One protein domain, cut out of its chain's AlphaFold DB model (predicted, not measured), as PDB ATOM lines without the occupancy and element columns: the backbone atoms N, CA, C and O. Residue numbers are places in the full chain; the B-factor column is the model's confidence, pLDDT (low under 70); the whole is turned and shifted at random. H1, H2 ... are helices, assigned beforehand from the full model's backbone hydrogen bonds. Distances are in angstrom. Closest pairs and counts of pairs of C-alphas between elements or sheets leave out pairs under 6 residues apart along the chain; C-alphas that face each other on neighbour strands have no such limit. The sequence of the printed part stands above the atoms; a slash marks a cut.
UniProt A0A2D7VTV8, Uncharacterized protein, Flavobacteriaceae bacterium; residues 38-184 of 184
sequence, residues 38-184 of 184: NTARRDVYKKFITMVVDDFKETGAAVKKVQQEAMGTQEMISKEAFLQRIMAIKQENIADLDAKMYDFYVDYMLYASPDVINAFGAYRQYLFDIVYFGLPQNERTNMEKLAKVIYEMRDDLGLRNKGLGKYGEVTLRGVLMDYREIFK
ATOM      1  N   ASN A  38     266.799 259.495 127.815       84.81
ATOM      2  CA  ASN A  38     268.147 259.854 128.243       84.81
ATOM      3  C   ASN A  38     268.148 261.050 129.201       84.81
ATOM      4  O   ASN A  38     268.959 261.084 130.125       84.81
ATOM      5  N   THR A  39     267.253 262.019 129.003       88.44
ATOM      6  CA  THR A  39     267.057 263.124 129.951       88.44
ATOM      7  C   THR A  39     266.534 262.601 131.287       88.44
ATOM      8  O   THR A  39     267.159 262.857 132.311       88.44
ATOM      9  N   ALA A  40     265.482 261.776 131.274       87.69
ATOM     10  CA  ALA A  40     264.939 261.168 132.488       87.69
ATOM     11  C   ALA A  40     266.000 260.351 133.246       87.69
ATOM     12  O   ALA A  40     266.177 260.537 134.446       87.69
ATOM     13  N   ARG A  41     266.796 259.524 132.551       89.00
ATOM     14  CA  ARG A  41     267.930 258.790 133.146       89.00
ATOM     15  C   ARG A  41     268.935 259.714 133.820       89.00
ATOM     16  O   ARG A  41     269.356 259.444 134.941       89.00
ATOM     17  N   ARG A  42     269.326 260.808 133.156       89.88
ATOM     18  CA  ARG A  42     270.256 261.794 133.734       89.88
ATOM     19  C   ARG A  42     269.692 262.399 135.007       89.88
ATOM     20  O   ARG A  42     270.442 262.531 135.970       89.88
ATOM     21  N   ASP A  43     268.408 262.729 135.022       91.12
ATOM     22  CA  ASP A  43     267.757 263.302 136.196       91.12
ATOM     23  C   ASP A  43     267.705 262.293 137.349       91.12
ATOM     24  O   ASP A  43     268.081 262.628 138.472       91.12
ATOM     25  N   VAL A  44     267.352 261.037 137.067       90.31
ATOM     26  CA  VAL A  44     267.346 259.943 138.053       90.31
ATOM     27  C   VAL A  44     268.739 259.696 138.628       90.31
ATOM     28  O   VAL A  44     268.918 259.674 139.845       90.31
ATOM     29  N   TYR A  45     269.762 259.576 137.782       92.81
ATOM     30  CA  TYR A  45     271.135 259.356 138.246       92.81
ATOM     31  C   TYR A  45     271.679 260.570 138.995       92.81
ATOM     32  O   TYR A  45     272.383 260.416 139.991       92.81
ATOM     33  N   LYS A  46     271.308 261.786 138.586       91.75
ATOM     34  CA  LYS A  46     271.645 263.004 139.323       91.75
ATOM     35  C   LYS A  46     271.034 262.991 140.722       91.75
ATOM     36  O   LYS A  46     271.752 263.319 141.659       91.75
ATOM     37  N   LYS A  47     269.768 262.579 140.888       90.88
ATOM     38  CA  LYS A  47     269.149 262.416 142.219       90.88
ATOM     39  C   LYS A  47     269.987 261.478 143.096       90.88
ATOM     40  O   LYS A  47     270.328 261.856 144.212       90.88
ATOM     41  N   PHE A  48     270.392 260.317 142.573       90.12
ATOM     42  CA  PHE A  48     271.242 259.371 143.308       90.12
ATOM     43  C   PHE A  48     272.585 259.969 143.725       90.12
ATOM     44  O   PHE A  48     272.947 259.921 144.898       90.12
ATOM     45  N   ILE A  49     273.314 260.571 142.783       90.19
ATOM     46  CA  ILE A  49     274.618 261.175 143.072       90.19
ATOM     47  C   ILE A  49     274.490 262.305 144.096       90.19
ATOM     48  O   ILE A  49     275.331 262.401 144.986       90.19
ATOM     49  N   THR A  50     273.447 263.132 144.006       90.94
ATOM     50  CA  THR A  50     273.183 264.183 144.995       90.94
ATOM     51  C   THR A  50     272.990 263.589 146.387       90.94
ATOM     52  O   THR A  50     273.672 264.026 147.306       90.94
ATOM     53  N   MET A  51     272.165 262.544 146.536       89.12
ATOM     54  CA  MET A  51     271.974 261.872 147.831       89.12
ATOM     55  C   MET A  51     273.289 261.340 148.408       89.12
ATOM     56  O   MET A  51     273.584 261.563 149.577       89.12
ATOM     57  N   VAL A  52     274.106 260.681 147.582       86.38
ATOM     58  CA  VAL A  52     275.411 260.146 148.002       86.38
ATOM     59  C   VAL A  52     276.352 261.267 148.451       86.38
ATOM     60  O   VAL A  52     276.996 261.169 149.492       86.38
ATOM     61  N   VAL A  53     276.449 262.346 147.671       87.62
ATOM     62  CA  VAL A  53     277.313 263.490 147.991       87.62
ATOM     63  C   VAL A  53     276.850 264.197 149.262       87.62
ATOM     64  O   VAL A  53     277.689 264.616 150.059       87.62
ATOM     65  N   ASP A  54     275.543 264.347 149.446       86.69
ATOM     66  CA  ASP A  54     274.986 265.009 150.618       86.69
ATOM     67  C   ASP A  54     275.200 264.165 151.885       86.69
ATOM     68  O   ASP A  54     275.695 264.717 152.866       86.69
ATOM     69  N   ASP A  55     275.035 262.834 151.838       82.94
ATOM     70  CA  ASP A  55     275.407 261.952 152.963       82.94
ATOM     71  C   ASP A  55     276.899 262.079 153.324       82.94
ATOM     72  O   ASP A  55     277.258 262.213 154.499       82.94
ATOM     73  N   PHE A  56     277.802 262.132 152.335       82.69
ATOM     74  CA  PHE A  56     279.229 262.346 152.607       82.69
ATOM     75  C   PHE A  56     279.516 263.714 153.242       82.69
ATOM     76  O   PHE A  56     280.324 263.806 154.173       82.69
ATOM     77  N   LYS A  57     278.862 264.786 152.775       83.69
ATOM     78  CA  LYS A  57     279.019 266.129 153.357       83.69
ATOM     79  C   LYS A  57     278.515 266.181 154.793       83.69
ATOM     80  O   LYS A  57     279.210 266.731 155.647       83.69
ATOM     81  N   GLU A  58     277.342 265.616 155.055       81.75
ATOM     82  CA  GLU A  58     276.751 265.551 156.392       81.75
ATOM     83  C   GLU A  58     277.643 264.755 157.343       81.75
ATOM     84  O   GLU A  58     277.952 265.223 158.439       81.75
ATOM     85  N   THR A  59     278.166 263.615 156.884       76.31
ATOM     86  CA  THR A  59     279.147 262.818 157.637       76.31
ATOM     87  C   THR A  59     280.379 263.650 157.986       76.31
ATOM     88  O   THR A  59     280.795 263.704 159.143       76.31
ATOM     89  N   GLY A  60     280.954 264.344 157.000       77.50
ATOM     90  CA  GLY A  60     282.118 265.201 157.213       77.50
ATOM     91  C   GLY A  60     281.841 266.364 158.171       77.50
ATOM     92  O   GLY A  60     282.700 266.712 158.981       77.50
ATOM     93  N   ALA A  61     280.648 266.962 158.112       82.44
ATOM     94  CA  ALA A  61     280.234 268.032 159.015       82.44
ATOM     95  C   ALA A  61     280.051 267.530 160.458       82.44
ATOM     96  O   ALA A  61     280.550 268.167 161.388       82.44
ATOM     97  N   ALA A  62     279.416 266.370 160.642       79.06
ATOM     98  CA  ALA A  62     279.255 265.735 161.948       79.06
ATOM     99  C   ALA A  62     280.617 265.417 162.585       79.06
ATOM    100  O   ALA A  62     280.855 265.765 163.742       79.06
ATOM    101  N   VAL A  63     281.549 264.845 161.812       78.56
ATOM    102  CA  VAL A  63     282.919 264.552 162.267       78.56
ATOM    103  C   VAL A  63     283.629 265.819 162.738       78.56
ATOM    104  O   VAL A  63     284.202 265.828 163.829       78.56
ATOM    105  N   LYS A  64     283.546 266.910 161.967       82.56
ATOM    106  CA  LYS A  64     284.140 268.201 162.349       82.56
ATOM    107  C   LYS A  64     283.539 268.759 163.635       82.56
ATOM    108  O   LYS A  64     284.290 269.250 164.473       82.56
ATOM    109  N   LYS A  65     282.216 268.675 163.804       82.12
ATOM    110  CA  LYS A  65     281.528 269.157 165.009       82.12
ATOM    111  C   LYS A  65     282.015 268.416 166.256       82.12
ATOM    112  O   LYS A  65     282.437 269.056 167.213       82.12
ATOM    113  N   VAL A  66     282.051 267.081 166.214       79.12
ATOM    114  CA  VAL A  66     282.518 266.283 167.361       79.12
ATOM    115  C   VAL A  66     284.009 266.516 167.632       79.12
ATOM    116  O   VAL A  66     284.407 266.600 168.789       79.12
ATOM    117  N   GLN A  67     284.841 266.687 166.598       78.94
ATOM    118  CA  GLN A  67     286.251 267.057 166.779       78.94
ATOM    119  C   GLN A  67     286.417 268.428 167.452       78.94
ATOM    120  O   GLN A  67     287.255 268.571 168.336       78.94
ATOM    121  N   GLN A  68     285.629 269.435 167.063       81.25
ATOM    122  CA  GLN A  68     285.670 270.767 167.678       81.25
ATOM    123  C   GLN A  68     285.241 270.738 169.148       81.25
ATOM    124  O   GLN A  68     285.905 271.345 169.984       81.25
ATOM    125  N   GLU A  69     284.181 269.995 169.470       76.44
ATOM    126  CA  GLU A  69     283.730 269.788 170.851       76.44
ATOM    127  C   GLU A  69     284.808 269.081 171.688       76.44
ATOM    128  O   GLU A  69     285.136 269.541 172.780       76.44
ATOM    129  N   ALA A  70     285.430 268.031 171.141       72.12
ATOM    130  CA  ALA A  70     286.491 267.276 171.804       72.12
ATOM    131  C   ALA A  70     287.786 268.078 172.016       72.12
ATOM    132  O   ALA A  70     288.534 267.777 172.935       72.12
ATOM    133  N   MET A  71     288.071 269.087 171.186       66.12
ATOM    134  CA  MET A  71     289.205 270.000 171.394       66.12
ATOM    135  C   MET A  71     288.897 271.100 172.423       66.12
ATOM    136  O   MET A  71     289.823 271.671 172.996       66.12
ATOM    137  N   GLY A  72     287.616 271.410 172.650       64.69
ATOM    138  CA  GLY A  72     287.162 272.383 173.650       64.69
ATOM    139  C   GLY A  72     287.084 271.819 175.071       64.69
ATOM    140  O   GLY A  72     287.245 272.561 176.038       64.69
ATOM    141  N   THR A  73     286.884 270.510 175.214       61.16
ATOM    142  CA  THR A  73     286.989 269.790 176.490       61.16
ATOM    143  C   THR A  73     288.338 269.093 176.589       61.16
ATOM    144  O   THR A  73     288.719 268.361 175.690       61.16
ATOM    145  N   GLN A  74     289.051 269.241 177.705       53.09
ATOM    146  CA  GLN A  74     290.349 268.588 177.967       53.09
ATOM    147  C   GLN A  74     290.259 267.050 178.125       53.09
ATOM    148  O   GLN A  74     291.171 266.406 178.641       53.09
ATOM    149  N   GLU A  75     289.141 266.463 177.707       57.66
ATOM    150  CA  GLU A  75     288.768 265.074 177.892       57.66
ATOM    151  C   GLU A  75     289.013 264.323 176.578       57.66
ATOM    152  O   GLU A  75     288.379 264.594 175.556       57.66
ATOM    153  N   MET A  76     289.959 263.379 176.589       56.78
ATOM    154  CA  MET A  76     290.127 262.452 175.471       56.78
ATOM    155  C   MET A  76     288.878 261.573 175.371       56.78
ATOM    156  O   MET A  76     288.703 260.630 176.141       56.78
ATOM    157  N   ILE A  77     288.013 261.872 174.405       68.88
ATOM    158  CA  ILE A  77     286.889 261.005 174.054       68.88
ATOM    159  C   ILE A  77     287.470 259.715 173.456       68.88
ATOM    160  O   ILE A  77     288.267 259.769 172.517       68.88
ATOM    161  N   SER A  78     287.087 258.550 173.990       75.19
ATOM    162  CA  SER A  78     287.499 257.270 173.402       75.19
ATOM    163  C   SER A  78     286.970 257.140 171.969       75.19
ATOM    164  O   SER A  78     285.947 257.727 171.605       75.19
ATOM    165  N   LYS A  79     287.648 256.340 171.139       70.00
ATOM    166  CA  LYS A  79     287.230 256.104 169.749       70.00
ATOM    167  C   LYS A  79     285.786 255.591 169.675       70.00
ATOM    168  O   LYS A  79     285.039 256.023 168.801       70.00
ATOM    169  N   GLU A  80     285.372 254.719 170.596       71.56
ATOM    170  CA  GLU A  80     284.004 254.194 170.636       71.56
ATOM    171  C   GLU A  80     282.974 255.281 170.960       71.56
ATOM    172  O   GLU A  80     281.954 255.379 170.278       71.56
ATOM    173  N   ALA A  81     283.245 256.133 171.954       77.56
ATOM    174  CA  ALA A  81     282.342 257.217 172.337       77.56
ATOM    175  C   ALA A  81     282.229 258.289 171.237       77.56
ATOM    176  O   ALA A  81     281.144 258.821 170.988       77.56
ATOM    177  N   PHE A  82     283.328 258.560 170.525       78.44
ATOM    178  CA  PHE A  82     283.330 259.422 169.343       78.44
ATOM    179  C   PHE A  82     282.423 258.852 168.243       78.44
ATOM    180  O   PHE A  82     281.535 259.547 167.751       78.44
ATOM    181  N   LEU A  83     282.595 257.570 167.897       74.88
ATOM    182  CA  LEU A  83     281.792 256.904 166.868       74.88
ATOM    183  C   LEU A  83     280.304 256.853 167.236       74.88
ATOM    184  O   LEU A  83     279.462 257.124 166.384       74.88
ATOM    185  N   GLN A  84     279.968 256.581 168.498       79.94
ATOM    186  CA  GLN A  84     278.576 256.582 168.959       79.94
ATOM    187  C   GLN A  84     277.904 257.950 168.801       79.94
ATOM    188  O   GLN A  84     276.755 258.016 168.368       79.94
ATOM    189  N   ARG A  85     278.615 259.050 169.082       78.12
ATOM    190  CA  ARG A  85     278.079 260.408 168.874       78.12
ATOM    191  C   ARG A  85     277.825 260.712 167.399       78.12
ATOM    192  O   ARG A  85     276.783 261.272 167.070       78.12
ATOM    193  N   ILE A  86     278.740 260.317 166.515       78.69
ATOM    194  CA  ILE A  86     278.559 260.476 165.063       78.69
ATOM    195  C   ILE A  86     277.348 259.677 164.571       78.69
ATOM    196  O   ILE A  86     276.543 260.198 163.801       78.69
ATOM    197  N   MET A  87     277.187 258.443 165.051       74.56
ATOM    198  CA  MET A  87     276.050 257.586 164.704       74.56
ATOM    199  C   MET A  87     274.720 258.176 165.191       74.56
ATOM    200  O   MET A  87     273.758 258.196 164.430       74.56
ATOM    201  N   ALA A  88     274.677 258.729 166.407       75.25
ATOM    202  CA  ALA A  88     273.476 259.364 166.949       75.25
ATOM    203  C   ALA A  88     273.037 260.595 166.135       75.25
ATOM    204  O   ALA A  88     271.850 260.751 165.869       75.25
ATOM    205  N   ILE A  89     273.985 261.430 165.685       73.06
ATOM    206  CA  ILE A  89     273.698 262.576 164.800       73.06
ATOM    207  C   ILE A  89     273.157 262.094 163.446       73.06
ATOM    208  O   ILE A  89     272.231 262.686 162.904       73.06
ATOM    209  N   LYS A  90     273.710 261.003 162.901       71.19
ATOM    210  CA  LYS A  90     273.244 260.433 161.629       71.19
ATOM    211  C   LYS A  90     271.840 259.839 161.706       71.19
ATOM    212  O   LYS A  90     271.134 259.848 160.703       71.19
ATOM    213  N   GLN A  91     271.437 259.316 162.864       67.06
ATOM    214  CA  GLN A  91     270.175 258.595 163.032       67.06
ATOM    215  C   GLN A  91     268.940 259.466 162.733       67.06
ATOM    216  O   GLN A  91     267.931 258.950 162.256       67.06
ATOM    217  N   GLU A  92     269.040 260.782 162.944       60.72
ATOM    218  CA  GLU A  92     267.976 261.766 162.680       60.72
ATOM    219  C   GLU A  92     267.712 261.973 161.172       60.72
ATOM    220  O   GLU A  92     266.585 262.265 160.777       60.72
ATOM    221  N   ASN A  93     268.702 261.703 160.310       64.88
ATOM    222  CA  ASN A  93     268.609 261.900 158.855       64.88
ATOM    223  C   ASN A  93     268.206 260.630 158.077       64.88
ATOM    224  O   ASN A  93     268.026 260.674 156.860       64.88
ATOM    225  N   ILE A  94     268.036 259.490 158.760       66.62
ATOM    226  CA  ILE A  94     267.776 258.196 158.103       66.62
ATOM    227  C   ILE A  94     266.391 258.156 157.445       66.62
ATOM    228  O   ILE A  94     266.259 257.626 156.346       66.62
ATOM    229  N   ALA A  95     265.366 258.741 158.071       66.50
ATOM    230  CA  ALA A  95     264.003 258.714 157.533       66.50
ATOM    231  C   ALA A  95     263.855 259.535 156.236       66.50
ATOM    232  O   ALA A  95     263.183 259.105 155.301       66.50
ATOM    233  N   ASP A  96     264.510 260.699 156.166       73.25
ATOM    234  CA  ASP A  96     264.535 261.543 154.965       73.25
ATOM    235  C   ASP A  96     265.326 260.874 153.830       73.25
ATOM    236  O   ASP A  96     264.894 260.869 152.675       73.25
ATOM    237  N   LEU A  97     266.446 260.226 154.163       73.19
ATOM    238  CA  LEU A  97     267.212 259.441 153.201       73.19
ATOM    239  C   LEU A  97     266.395 258.261 152.654       73.19
ATOM    240  O   LEU A  97     266.374 258.057 151.443       73.19
ATOM    241  N   ASP A  98     265.692 257.515 153.507       70.94
ATOM    242  CA  ASP A  98     264.859 256.386 153.077       70.94
ATOM    243  C   ASP A  98     263.724 256.827 152.145       70.94
ATOM    244  O   ASP A  98     263.498 256.187 151.114       70.94
ATOM    245  N   ALA A  99     263.061 257.950 152.440       75.19
ATOM    246  CA  ALA A  99     262.034 258.510 151.564       75.19
ATOM    247  C   ALA A  99     262.606 258.892 150.186       75.19
ATOM    248  O   ALA A  99     262.085 258.469 149.153       75.19
ATOM    249  N   LYS A 100     263.737 259.613 150.155       78.50
ATOM    250  CA  LYS A 100     264.416 259.988 148.900       78.50
ATOM    251  C   LYS A 100     264.881 258.766 148.099       78.50
ATOM    252  O   LYS A 100     264.827 258.765 146.868       78.50
ATOM    253  N   MET A 101     265.322 257.713 148.785       76.62
ATOM    254  CA  MET A 101     265.736 256.454 148.167       76.62
ATOM    255  C   MET A 101     264.554 255.671 147.582       76.62
ATOM    256  O   MET A 101     264.715 255.039 146.536       76.62
ATOM    257  N   TYR A 102     263.380 255.723 148.216       76.75
ATOM    258  CA  TYR A 102     262.155 255.118 147.692       76.75
ATOM    259  C   TYR A 102     261.690 255.805 146.401       76.75
ATOM    260  O   TYR A 102     261.454 255.130 145.398       76.75
ATOM    261  N   ASP A 103     261.655 257.140 146.384       76.94
ATOM    262  CA  ASP A 103     261.310 257.911 145.183       76.94
ATOM    263  C   ASP A 103     262.297 257.647 144.041       76.94
ATOM    264  O   ASP A 103     261.905 257.455 142.887       76.94
ATOM    265  N   PHE A 104     263.591 257.571 144.366       82.94
ATOM    266  CA  PHE A 104     264.607 257.162 143.405       82.94
ATOM    267  C   PHE A 104     264.314 255.772 142.831       82.94
ATOM    268  O   PHE A 104     264.409 255.610 141.620       82.94
ATOM    269  N   TYR A 105     263.945 254.793 143.665       80.25
ATOM    270  CA  TYR A 105     263.728 253.404 143.252       80.25
ATOM    271  C   TYR A 105     262.639 253.264 142.183       80.25
ATOM    272  O   TYR A 105     262.825 252.528 141.211       80.25
ATOM    273  N   VAL A 106     261.528 253.990 142.327       78.25
ATOM    274  CA  VAL A 106     260.421 253.958 141.358       78.25
ATOM    275  C   VAL A 106     260.885 254.454 139.989       78.25
ATOM    276  O   VAL A 106     260.714 253.750 138.991       78.25
ATOM    277  N   ASP A 107     261.525 255.623 139.935       81.81
ATOM    278  CA  ASP A 107     262.013 256.181 138.671       81.81
ATOM    279  C   ASP A 107     263.136 255.312 138.070       81.81
ATOM    280  O   ASP A 107     263.188 255.057 136.865       81.81
ATOM    281  N   TYR A 108     264.038 254.820 138.917       84.56
ATOM    282  CA  TYR A 108     265.163 253.976 138.527       84.56
ATOM    283  C   TYR A 108     264.713 252.687 137.835       84.56
ATOM    284  O   TYR A 108     265.270 252.349 136.791       84.56
ATOM    285  N   MET A 109     263.679 252.009 138.341       83.94
ATOM    286  CA  MET A 109     263.192 250.758 137.746       83.94
ATOM    287  C   MET A 109     262.631 250.947 136.331       83.94
ATOM    288  O   MET A 109     262.624 250.003 135.544       83.94
ATOM    289  N   LEU A 110     262.161 252.153 136.000       84.38
ATOM    290  CA  LEU A 110     261.585 252.462 134.692       84.38
ATOM    291  C   LEU A 110     262.641 252.865 133.662       84.38
ATOM    292  O   LEU A 110     262.491 252.566 132.476       84.38
ATOM    293  N   TYR A 111     263.689 253.567 134.097       88.00
ATOM    294  CA  TYR A 111     264.615 254.228 133.178       88.00
ATOM    295  C   TYR A 111     266.008 253.602 133.123       88.00
ATOM    296  O   TYR A 111     266.667 253.749 132.089       88.00
ATOM    297  N   ALA A 112     266.467 252.931 134.180       90.44
ATOM    298  CA  ALA A 112     267.838 252.437 134.263       90.44
ATOM    299  C   ALA A 112     268.099 251.211 133.372       90.44
ATOM    300  O   ALA A 112     267.197 250.426 133.071       90.44
ATOM    301  N   SER A 113     269.352 251.028 132.944       91.50
ATOM    302  CA  SER A 113     269.758 249.798 132.257       91.50
ATOM    303  C   SER A 113     269.815 248.601 133.215       91.50
ATOM    304  O   SER A 113     270.009 248.784 134.420       91.50
ATOM    305  N   PRO A 114     269.730 247.358 132.702       94.00
ATOM    306  CA  PRO A 114     269.918 246.159 133.518       94.00
ATOM    307  C   PRO A 114     271.235 246.141 134.308       94.00
ATOM    308  O   PRO A 114     271.253 245.678 135.444       94.00
ATOM    309  N   ASP A 115     272.324 246.675 133.751       95.50
ATOM    310  CA  ASP A 115     273.631 246.702 134.420       95.50
ATOM    311  C   ASP A 115     273.641 247.652 135.618       95.50
ATOM    312  O   ASP A 115     274.089 247.280 136.707       95.50
ATOM    313  N   VAL A 116     273.052 248.841 135.455       94.56
ATOM    314  CA  VAL A 116     272.808 249.770 136.565       94.56
ATOM    315  C   VAL A 116     271.915 249.109 137.605       94.56
ATOM    316  O   VAL A 116     272.183 249.231 138.804       94.56
ATOM    317  N   ILE A 117     270.902 248.359 137.150       93.38
ATOM    318  CA  ILE A 117     269.967 247.701 138.052       93.38
ATOM    319  C   ILE A 117     270.670 246.664 138.935       93.38
ATOM    320  O   ILE A 117     270.528 246.635 140.160       93.38
ATOM    321  N   ASN A 118     271.493 245.830 138.308       95.31
ATOM    322  CA  ASN A 118     272.255 244.792 138.985       95.31
ATOM    323  C   ASN A 118     273.298 245.379 139.944       95.31
ATOM    324  O   ASN A 118     273.437 244.898 141.070       95.31
ATOM    325  N   ALA A 119     274.016 246.428 139.530       96.12
ATOM    326  CA  ALA A 119     275.013 247.076 140.375       96.12
ATOM    327  C   ALA A 119     274.380 247.683 141.633       96.12
ATOM    328  O   ALA A 119     274.874 247.473 142.744       96.12
ATOM    329  N   PHE A 120     273.264 248.397 141.475       93.19
ATOM    330  CA  PHE A 120     272.558 248.998 142.602       93.19
ATOM    331  C   PHE A 120     271.921 247.941 143.509       93.19
ATOM    332  O   PHE A 120     272.069 248.025 144.729       93.19
ATOM    333  N   GLY A 121     271.307 246.898 142.944       92.25
ATOM    334  CA  GLY A 121     270.804 245.756 143.712       92.25
ATOM    335  C   GLY A 121     271.901 245.081 144.543       92.25
ATOM    336  O   GLY A 121     271.722 244.852 145.737       92.25
ATOM    337  N   ALA A 122     273.081 244.850 143.960       95.31
ATOM    338  CA  ALA A 122     274.224 244.259 144.659       95.31
ATOM    339  C   ALA A 122     274.806 245.155 145.768       95.31
ATOM    340  O   ALA A 122     275.412 244.643 146.717       95.31
ATOM    341  N   TYR A 123     274.665 246.477 145.639       93.50
ATOM    342  CA  TYR A 123     275.011 247.436 146.685       93.50
ATOM    343  C   TYR A 123     273.968 247.435 147.808       93.50
ATOM    344  O   TYR A 123     274.325 247.305 148.977       93.50
ATOM    345  N   ARG A 124     272.675 247.484 147.471       89.69
ATOM    346  CA  ARG A 124     271.584 247.436 148.456       89.69
ATOM    347  C   ARG A 124     271.557 246.130 149.238       89.69
ATOM    348  O   ARG A 124     271.394 246.186 150.450       89.69
ATOM    349  N   GLN A 125     271.773 244.989 148.585       90.06
ATOM    350  CA  GLN A 125     271.861 243.702 149.273       90.06
ATOM    351  C   GLN A 125     273.007 243.699 150.286       90.06
ATOM    352  O   GLN A 125     272.820 243.279 151.417       90.06
ATOM    353  N   TYR A 126     274.166 244.245 149.916       91.75
ATOM    354  CA  TYR A 126     275.298 244.358 150.833       91.75
ATOM    355  C   TYR A 126     274.985 245.230 152.059       91.75
ATOM    356  O   TYR A 126     275.331 244.866 153.179       91.75
ATOM    357  N   LEU A 127     274.301 246.362 151.867       85.69
ATOM    358  CA  LEU A 127     273.855 247.194 152.988       85.69
ATOM    359  C   LEU A 127     272.826 246.465 153.862       85.69
ATOM    360  O   LEU A 127     272.915 246.524 155.086       85.69
ATOM    361  N   PHE A 128     271.875 245.759 153.247       84.88
ATOM    362  CA  PHE A 128     270.878 244.957 153.957       84.88
ATOM    363  C   PHE A 128     271.541 243.875 154.812       84.88
ATOM    364  O   PHE A 128     271.208 243.716 155.984       84.88
ATOM    365  N   ASP A 129     272.532 243.193 154.250       86.69
ATOM    366  CA  ASP A 129     273.307 242.148 154.905       86.69
ATOM    367  C   ASP A 129     274.024 242.655 156.168       86.69
ATOM    368  O   ASP A 129     274.012 241.996 157.209       86.69
ATOM    369  N   ILE A 130     274.592 243.863 156.113       84.25
ATOM    370  CA  ILE A 130     275.208 244.513 157.278       84.25
ATOM    371  C   ILE A 130     274.149 244.884 158.320       84.25
ATOM    372  O   ILE A 130     274.311 244.578 159.499       84.25
ATOM    373  N   VAL A 131     273.071 245.551 157.900       79.44
ATOM    374  CA  VAL A 131     272.091 246.149 158.820       79.44
ATOM    375  C   VAL A 131     271.220 245.094 159.500       79.44
ATOM    376  O   VAL A 131     271.006 245.166 160.707       79.44
ATOM    377  N   TYR A 132     270.716 244.116 158.747       76.50
ATOM    378  CA  TYR A 132     269.723 243.159 159.241       76.50
ATOM    379  C   TYR A 132     270.335 241.852 159.737       76.50
ATOM    380  O   TYR A 132     269.797 241.252 160.666       76.50
ATOM    381  N   PHE A 133     271.451 241.412 159.152       80.44
ATOM    382  CA  PHE A 133     272.129 240.181 159.572       80.44
ATOM    383  C   PHE A 133     273.388 240.435 160.406       80.44
ATOM    384  O   PHE A 133     274.029 239.480 160.839       80.44
ATOM    385  N   GLY A 134     273.739 241.701 160.664       80.38
ATOM    386  CA  GLY A 134     274.891 242.060 161.493       80.38
ATOM    387  C   GLY A 134     276.222 241.606 160.896       80.38
ATOM    388  O   GLY A 134     277.174 241.355 161.637       80.38
ATOM    389  N   LEU A 135     276.288 241.441 159.570       82.31
ATOM    390  CA  LEU A 135     277.511 241.011 158.908       82.31
ATOM    391  C   LEU A 135     278.601 242.085 159.037       82.31
ATOM    392  O   LEU A 135     278.300 243.283 159.048       82.31
ATOM    393  N   PRO A 136     279.881 241.681 159.144       82.31
ATOM    394  CA  PRO A 136     280.969 242.625 159.335       82.31
ATOM    395  C   PRO A 136     281.043 243.601 158.160       82.31
ATOM    396  O   PRO A 136     281.154 243.206 156.998       82.31
ATOM    397  N   GLN A 137     281.017 244.893 158.478       87.00
ATOM    398  CA  GLN A 137     281.149 245.952 157.489       87.00
ATOM    399  C   GLN A 137     282.586 245.991 156.957       87.00
ATOM    400  O   GLN A 137     283.534 246.266 157.690       87.00
ATOM    401  N   ASN A 138     282.750 245.754 155.657       91.31
ATOM    402  CA  ASN A 138     284.010 245.945 154.951       91.31
ATOM    403  C   ASN A 138     283.960 247.259 154.157       91.31
ATOM    404  O   ASN A 138     283.264 247.373 153.148       91.31
ATOM    405  N   GLU A 139     284.688 248.268 154.621       88.75
ATOM    406  CA  GLU A 139     284.656 249.609 154.030       88.75
ATOM    407  C   GLU A 139     285.065 249.625 152.554       88.75
ATOM    408  O   GLU A 139     284.353 250.191 151.725       88.75
ATOM    409  N   ARG A 140     286.140 248.917 152.191       92.81
ATOM    410  CA  ARG A 140     286.563 248.784 150.793       92.81
ATOM    411  C   ARG A 140     285.462 248.186 149.926       92.81
ATOM    412  O   ARG A 140     285.127 248.754 148.895       92.81
ATOM    413  N   THR A 141     284.851 247.089 150.365       94.19
ATOM    414  CA  THR A 141     283.763 246.425 149.629       94.19
ATOM    415  C   THR A 141     282.549 247.340 149.487       94.19
ATOM    416  O   THR A 141     281.928 247.382 148.425       94.19
ATOM    417  N   ASN A 142     282.229 248.103 150.537       91.62
ATOM    418  CA  ASN A 142     281.162 249.098 150.507       91.62
ATOM    419  C   ASN A 142     281.416 250.134 149.405       91.62
ATOM    420  O   ASN A 142     280.560 250.365 148.548       91.62
ATOM    421  N   MET A 143     282.624 250.702 149.387       94.19
ATOM    422  CA  MET A 143     283.001 251.743 148.434       94.19
ATOM    423  C   MET A 143     283.172 251.209 147.011       94.19
ATOM    424  O   MET A 143     282.796 251.899 146.070       94.19
ATOM    425  N   GLU A 144     283.665 249.984 146.821       96.00
ATOM    426  CA  GLU A 144     283.729 249.328 145.508       96.00
ATOM    427  C   GLU A 144     282.324 249.105 144.931       96.00
ATOM    428  O   GLU A 144     282.082 249.401 143.761       96.00
ATOM    429  N   LYS A 145     281.370 248.637 145.745       96.00
ATOM    430  CA  LYS A 145     279.977 248.447 145.313       96.00
ATOM    431  C   LYS A 145     279.298 249.773 144.988       96.00
ATOM    432  O   LYS A 145     278.672 249.876 143.937       96.00
ATOM    433  N   LEU A 146     279.467 250.791 145.833       94.69
ATOM    434  CA  LEU A 146     278.959 252.136 145.561       94.69
ATOM    435  C   LEU A 146     279.573 252.719 144.278       94.69
ATOM    436  O   LEU A 146     278.848 253.204 143.410       94.69
ATOM    437  N   ALA A 147     280.896 252.630 144.123       96.31
ATOM    438  CA  ALA A 147     281.595 253.075 142.921       96.31
ATOM    439  C   ALA A 147     281.072 252.357 141.673       96.31
ATOM    440  O   ALA A 147     280.852 253.000 140.647       96.31
ATOM    441  N   LYS A 148     280.788 251.052 141.781       97.81
ATOM    442  CA  LYS A 148     280.261 250.254 140.673       97.81
ATOM    443  C   LYS A 148     278.902 250.753 140.197       97.81
ATOM    444  O   LYS A 148     278.682 250.799 138.992       97.81
ATOM    445  N   VAL A 149     278.026 251.199 141.100       95.81
ATOM    446  CA  VAL A 149     276.758 251.844 140.717       95.81
ATOM    447  C   VAL A 149     277.022 253.077 139.852       95.81
ATOM    448  O   VAL A 149     276.461 253.211 138.766       95.81
ATOM    449  N   ILE A 150     277.923 253.957 140.297       95.38
ATOM    450  CA  ILE A 150     278.272 255.188 139.573       95.38
ATOM    451  C   ILE A 150     278.913 254.861 138.219       95.38
ATOM    452  O   ILE A 150     278.623 255.521 137.220       95.38
ATOM    453  N   TYR A 151     279.770 253.841 138.172       96.88
ATOM    454  CA  TYR A 151     280.394 253.354 136.946       96.88
ATOM    455  C   TYR A 151     279.342 252.950 135.910       96.88
ATOM    456  O   TYR A 151     279.380 253.452 134.786       96.88
ATOM    457  N   GLU A 152     278.384 252.099 136.288       96.69
ATOM    458  CA  GLU A 152     277.347 251.634 135.359       96.69
ATOM    459  C   GLU A 152     276.416 252.773 134.934       96.69
ATOM    460  O   GLU A 152     276.074 252.885 133.761       96.69
ATOM    461  N   MET A 153     276.069 253.691 135.846       94.94
ATOM    462  CA  MET A 153     275.258 254.866 135.499       94.94
ATOM    463  C   MET A 153     275.948 255.732 134.443       94.94
ATOM    464  O   MET A 153     275.309 256.250 133.529       94.94
ATOM    465  N   ARG A 154     277.268 255.903 134.551       94.38
ATOM    466  CA  ARG A 154     278.050 256.644 133.556       94.38
ATOM    467  C   ARG A 154     278.073 255.930 132.209       94.38
ATOM    468  O   ARG A 154     277.922 256.604 131.190       94.38
ATOM    469  N   ASP A 155     278.258 254.612 132.214       94.25
ATOM    470  CA  ASP A 155     278.292 253.812 130.988       94.25
ATOM    471  C   ASP A 155     276.940 253.848 130.264       94.25
ATOM    472  O   ASP A 155     276.886 254.143 129.072       94.25
ATOM    473  N   ASP A 156     275.837 253.710 131.008       92.94
ATOM    474  CA  ASP A 156     274.473 253.800 130.472       92.94
ATOM    475  C   ASP A 156     274.140 255.192 129.898       92.94
ATOM    476  O   ASP A 156     273.344 255.331 128.969       92.94
ATOM    477  N   LEU A 157     274.804 256.247 130.383       90.44
ATOM    478  CA  LEU A 157     274.739 257.590 129.792       90.44
ATOM    479  C   LEU A 157     275.661 257.785 128.573       90.44
ATOM    480  O   LEU A 157     275.724 258.892 128.023       90.44
ATOM    481  N   GLY A 158     276.388 256.746 128.158       88.94
ATOM    482  CA  GLY A 158     277.350 256.766 127.057       88.94
ATOM    483  C   GLY A 158     278.668 257.469 127.394       88.94
ATOM    484  O   GLY A 158     279.388 257.903 126.490       88.94
ATOM    485  N   LEU A 159     278.986 257.644 128.682       90.88
ATOM    486  CA  LEU A 159     280.235 258.263 129.117       90.88
ATOM    487  C   LEU A 159     281.354 257.223 129.172       90.88
ATOM    488  O   LEU A 159     281.183 256.107 129.643       90.88
ATOM    489  N   ARG A 160     282.556 257.619 128.750       91.06
ATOM    490  CA  ARG A 160     283.729 256.743 128.838       91.06
ATOM    491  C   ARG A 160     284.160 256.567 130.294       91.06
ATOM    492  O   ARG A 160     284.354 257.551 131.013       91.06
ATOM    493  N   ASN A 161     284.423 255.318 130.669       95.31
ATOM    494  CA  ASN A 161     284.910 254.940 131.999       95.31
ATOM    495  C   ASN A 161     286.394 254.525 132.036       95.31
ATOM    496  O   ASN A 161     286.891 254.008 133.039       95.31
ATOM    497  N   LYS A 162     287.143 254.775 130.955       95.56
ATOM    498  CA  LYS A 162     288.581 254.482 130.895       95.56
ATOM    499  C   LYS A 162     289.329 255.231 132.004       95.56
ATOM    500  O   LYS A 162     289.225 256.449 132.108       95.56
ATOM    501  N   GLY A 163     290.136 254.497 132.771       95.56
ATOM    502  CA  GLY A 163     290.977 255.060 133.830       95.56
ATOM    503  C   GLY A 163     290.263 255.298 135.162       95.56
ATOM    504  O   GLY A 163     290.866 255.892 136.048       95.56
ATOM    505  N   LEU A 164     289.015 254.837 135.325       95.06
ATOM    506  CA  LEU A 164     288.287 254.988 136.590       95.06
ATOM    507  C   LEU A 164     288.542 253.864 137.608       95.06
ATOM    508  O   LEU A 164     288.076 253.964 138.738       95.06
ATOM    509  N   GLY A 165     289.303 252.837 137.225       94.38
ATOM    510  CA  GLY A 165     289.505 251.620 138.012       94.38
ATOM    511  C   GLY A 165     288.525 250.508 137.624       94.38
ATOM    512  O   GLY A 165     287.748 250.666 136.681       94.38
ATOM    513  N   LYS A 166     288.617 249.351 138.292       94.50
ATOM    514  CA  LYS A 166     287.832 248.149 137.950       94.50
ATOM    515  C   LYS A 166     286.356 248.342 138.289       94.50
ATOM    516  O   LYS A 166     285.487 247.902 137.535       94.50
ATOM    517  N   TYR A 167     286.094 248.992 139.418       95.06
ATOM    518  CA  TYR A 167     284.752 249.291 139.898       95.06
ATOM    519  C   TYR A 167     284.374 250.761 139.701       95.06
ATOM    520  O   TYR A 167     283.242 251.128 139.973       95.06
ATOM    521  N   GLY A 168     285.280 251.602 139.200       94.12
ATOM    522  CA  GLY A 168     285.048 253.041 139.085       94.12
ATOM    523  C   GLY A 168     285.459 253.814 140.331       94.12
ATOM    524  O   GLY A 168     285.043 254.946 140.511       94.12
ATOM    525  N   GLU A 169     286.286 253.226 141.188       95.25
ATOM    526  CA  GLU A 169     286.750 253.741 142.474       95.25
ATOM    527  C   GLU A 169     287.215 255.201 142.369       95.25
ATOM    528  O   GLU A 169     286.912 256.024 143.229       95.25
ATOM    529  N   VAL A 170     287.896 255.570 141.277       95.06
ATOM    530  CA  VAL A 170     288.395 256.937 141.042       95.06
ATOM    531  C   VAL A 170     287.272 257.985 141.033       95.06
ATOM    532  O   VAL A 170     287.540 259.141 141.362       95.06
ATOM    533  N   THR A 171     286.018 257.623 140.731       92.94
ATOM    534  CA  THR A 171     284.882 258.563 140.810       92.94
ATOM    535  C   THR A 171     284.638 259.063 142.229       92.94
ATOM    536  O   THR A 171     284.099 260.152 142.401       92.94
ATOM    537  N   LEU A 172     285.057 258.301 143.242       91.94
ATOM    538  CA  LEU A 172     284.890 258.649 144.649       91.94
ATOM    539  C   LEU A 172     286.057 259.471 145.213       91.94
ATOM    540  O   LEU A 172     285.959 260.016 146.309       91.94
ATOM    541  N   ARG A 173     287.155 259.625 144.465       91.25
ATOM    542  CA  ARG A 173     288.373 260.302 144.944       91.25
ATOM    543  C   ARG A 173     288.143 261.752 145.381       91.25
ATOM    544  O   ARG A 173     288.885 262.254 146.215       91.25
ATOM    545  N   GLY A 174     287.158 262.429 144.790       84.81
ATOM    546  CA  GLY A 174     286.814 263.810 145.137       84.81
ATOM    547  C   GLY A 174     285.933 263.952 146.380       84.81
ATOM    548  O   GLY A 174     285.801 265.064 146.879       84.81
ATOM    549  N   VAL A 175     285.324 262.862 146.859       82.75
ATOM    550  CA  VAL A 175     284.366 262.883 147.978       82.75
ATOM    551  C   VAL A 175     284.862 262.119 149.207       82.75
ATOM    552  O   VAL A 175     284.507 262.485 150.322       82.75
ATOM    553  N   LEU A 176     285.719 261.110 149.028       82.69
ATOM    554  CA  LEU A 176     286.306 260.341 150.126       82.69
ATOM    555  C   LEU A 176     287.590 260.999 150.640       82.69
ATOM    556  O   LEU A 176     288.550 261.177 149.886       82.69
ATOM    557  N   MET A 177     287.631 261.319 151.936       79.88
ATOM    558  CA  MET A 177     288.811 261.919 152.579       79.88
ATOM    559  C   MET A 177     289.972 260.920 152.725       79.88
ATOM    560  O   MET A 177     291.138 261.287 152.608       79.88
ATOM    561  N   ASP A 178     289.645 259.650 152.914       82.81
ATOM    562  CA  ASP A 178     290.518 258.502 153.166       82.81
ATOM    563  C   ASP A 178     290.644 257.579 151.943       82.81
ATOM    564  O   ASP A 178     291.076 256.432 152.045       82.81
ATOM    565  N   TYR A 179     290.345 258.096 150.746       89.44
ATOM    566  CA  TYR A 179     290.374 257.353 149.482       89.44
ATOM    567  C   TYR A 179     291.601 256.436 149.326       89.44
ATOM    568  O   TYR A 179     291.493 255.278 148.928       89.44
ATOM    569  N   ARG A 180     292.796 256.957 149.634       89.94
ATOM    570  CA  ARG A 180     294.040 256.187 149.503       89.94
ATOM    571  C   ARG A 180     294.135 255.048 150.506       89.94
ATOM    572  O   ARG A 180     294.860 254.108 150.243       89.94
ATOM    573  N   GLU A 181     293.525 255.160 151.671       91.12
ATOM    574  CA  GLU A 181     293.571 254.122 152.699       91.12
ATOM    575  C   GLU A 181     292.622 252.982 152.344       91.12
ATOM    576  O   GLU A 181     293.017 251.823 152.419       91.12
ATOM    577  N   ILE A 182     291.441 253.328 151.833       88.00
ATOM    578  CA  ILE A 182     290.418 252.372 151.404       88.00
ATOM    579  C   ILE A 182     290.873 251.545 150.186       88.00
ATOM    580  O   ILE A 182     290.657 250.334 150.146       88.00
ATOM    581  N   PHE A 183     291.512 252.178 149.192       90.12
ATOM    582  CA  PHE A 183     291.826 251.558 147.891       90.12
ATOM    583  C   PHE A 183     293.311 251.228 147.665       90.12
ATOM    584  O   PHE A 183     293.749 251.126 146.516       90.12
ATOM    585  N   LYS A 184     294.091 251.088 148.740       84.31
ATOM    586  CA  LYS A 184     295.486 250.617 148.672       84.31
ATOM    587  C   LYS A 184     295.609 249.179 148.165       84.31
ATOM    588  O   LYS A 184     294.679 248.361 148.374       84.31
TER     589      LYS A 184
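What this domain is: This is residues 38 to 184 of the 184 residues of an uncharacterized protein of Flavobacteriaceae bacterium (UniProt A0A2D7VTV8). Four helices, H1, H3, H4 and H5, stand side by side with alternating directions as a loose four-cornered bundle, drawn together near the end that holds Asn 38 and splayed toward the other end. H1 is much the longest and runs on past the bundle as an arm, H2 folds back on that arm at a steep angle, residues 71 to 76 stick out at its tip, and H6 packs on H5 with H7 near it. The printed part has 147 residues with seven named helices, H1 to H7 in order along the chain, and no named strand; the class is all helix. By the radius of gyration of the C-alphas, 17.0 A, it is compact, while its outline is elongated, with spans of 55 by 33 by 30 A.

Where its parts are: The printed part begins with H1, residues 38 to 72, which is 50.8 A from first to last C-alpha; C-alpha 38 is at (268.147, 259.854, 128.243) and C-alpha 72 at (287.162, 272.383, 173.650). H2 holds residues 79 to 91, 18.5 A long. H3, residues 94 to 111, measures 25.4 A. H4, residues 114 to 133, measures 26.8 A and begins with C-alpha 114 at (269.918, 246.159, 133.518). H5, residues 139 to 156, measures 26.0 A. Two helices of four residues follow: H6, residues 169 to 172, and H7, residues 179 to 182, which ends with C-alpha 182 at (290.418, 252.372, 151.404).

How they stand to each other: H1 and H2 form a helical hairpin and touch, at a steep tilt of 43 degrees and opposite ways; H1 does so with residues 59 to 66 alone, and the closest C-alphas, of Ala 62 and Ile 86, are 6.2 A apart. H2 and H3 meet only through their link. H3 touches H1 at residues 40 to 51 of H1 alone, at a shallow tilt of 19 degrees, opposite ways, with the C-alphas of Arg 41 and Tyr 111 closest at 5.6 A. H3 and H4 are close but not clearly touching, with the C-alphas of Met 109 and Ile 117 closest at 7.4 A. H4 and H5 form the second helical hairpin and touch with 19 pairs of C-alphas within 8 A, at a shallow tilt of 22 degrees, opposite ways; the closest C-alphas, of Val 116 and Glu 152, are 5.1 A apart. H5 is close to H1 but not clearly touching, with the C-alphas of Tyr 45 and Met 153 closest at 6.7 A. H1 and H4 are apart, and H3 and H5 are apart. The helix packing is mostly aligned, but only just, with 2 of 3 tilts shallow. H6 touches residues 143 to 151 of H5 alone, with the C-alphas of Ala 147 and Glu 169 closest at 5.2 A. H7 touches no helix but is near H5, where the C-alphas of Arg 140 and Ile 182 are closest at 5.3 A. Every O i to N i+4 pair is within hydrogen-bond range in H1, H2, H4 and H5, against 13 of 14 in H3; H6 and H7 are too short for such a pair.

The domain as a whole: The two C-alphas farthest apart, those of Asn 38 and Gln 74, are 55.2 A from each other. The printed part has no cut and ends at Lys 184, the chain's last residue. The link from H5 to H6, residues 157 to 168, is long. The links H2 to H3, H3 to H4 and H4 to H5 are tight, and H1 to H2 and H6 to H7 are short. The mean pLDDT of the printed part is 84.5; it is under 70 at residues 71 to 77 and 91 to 95.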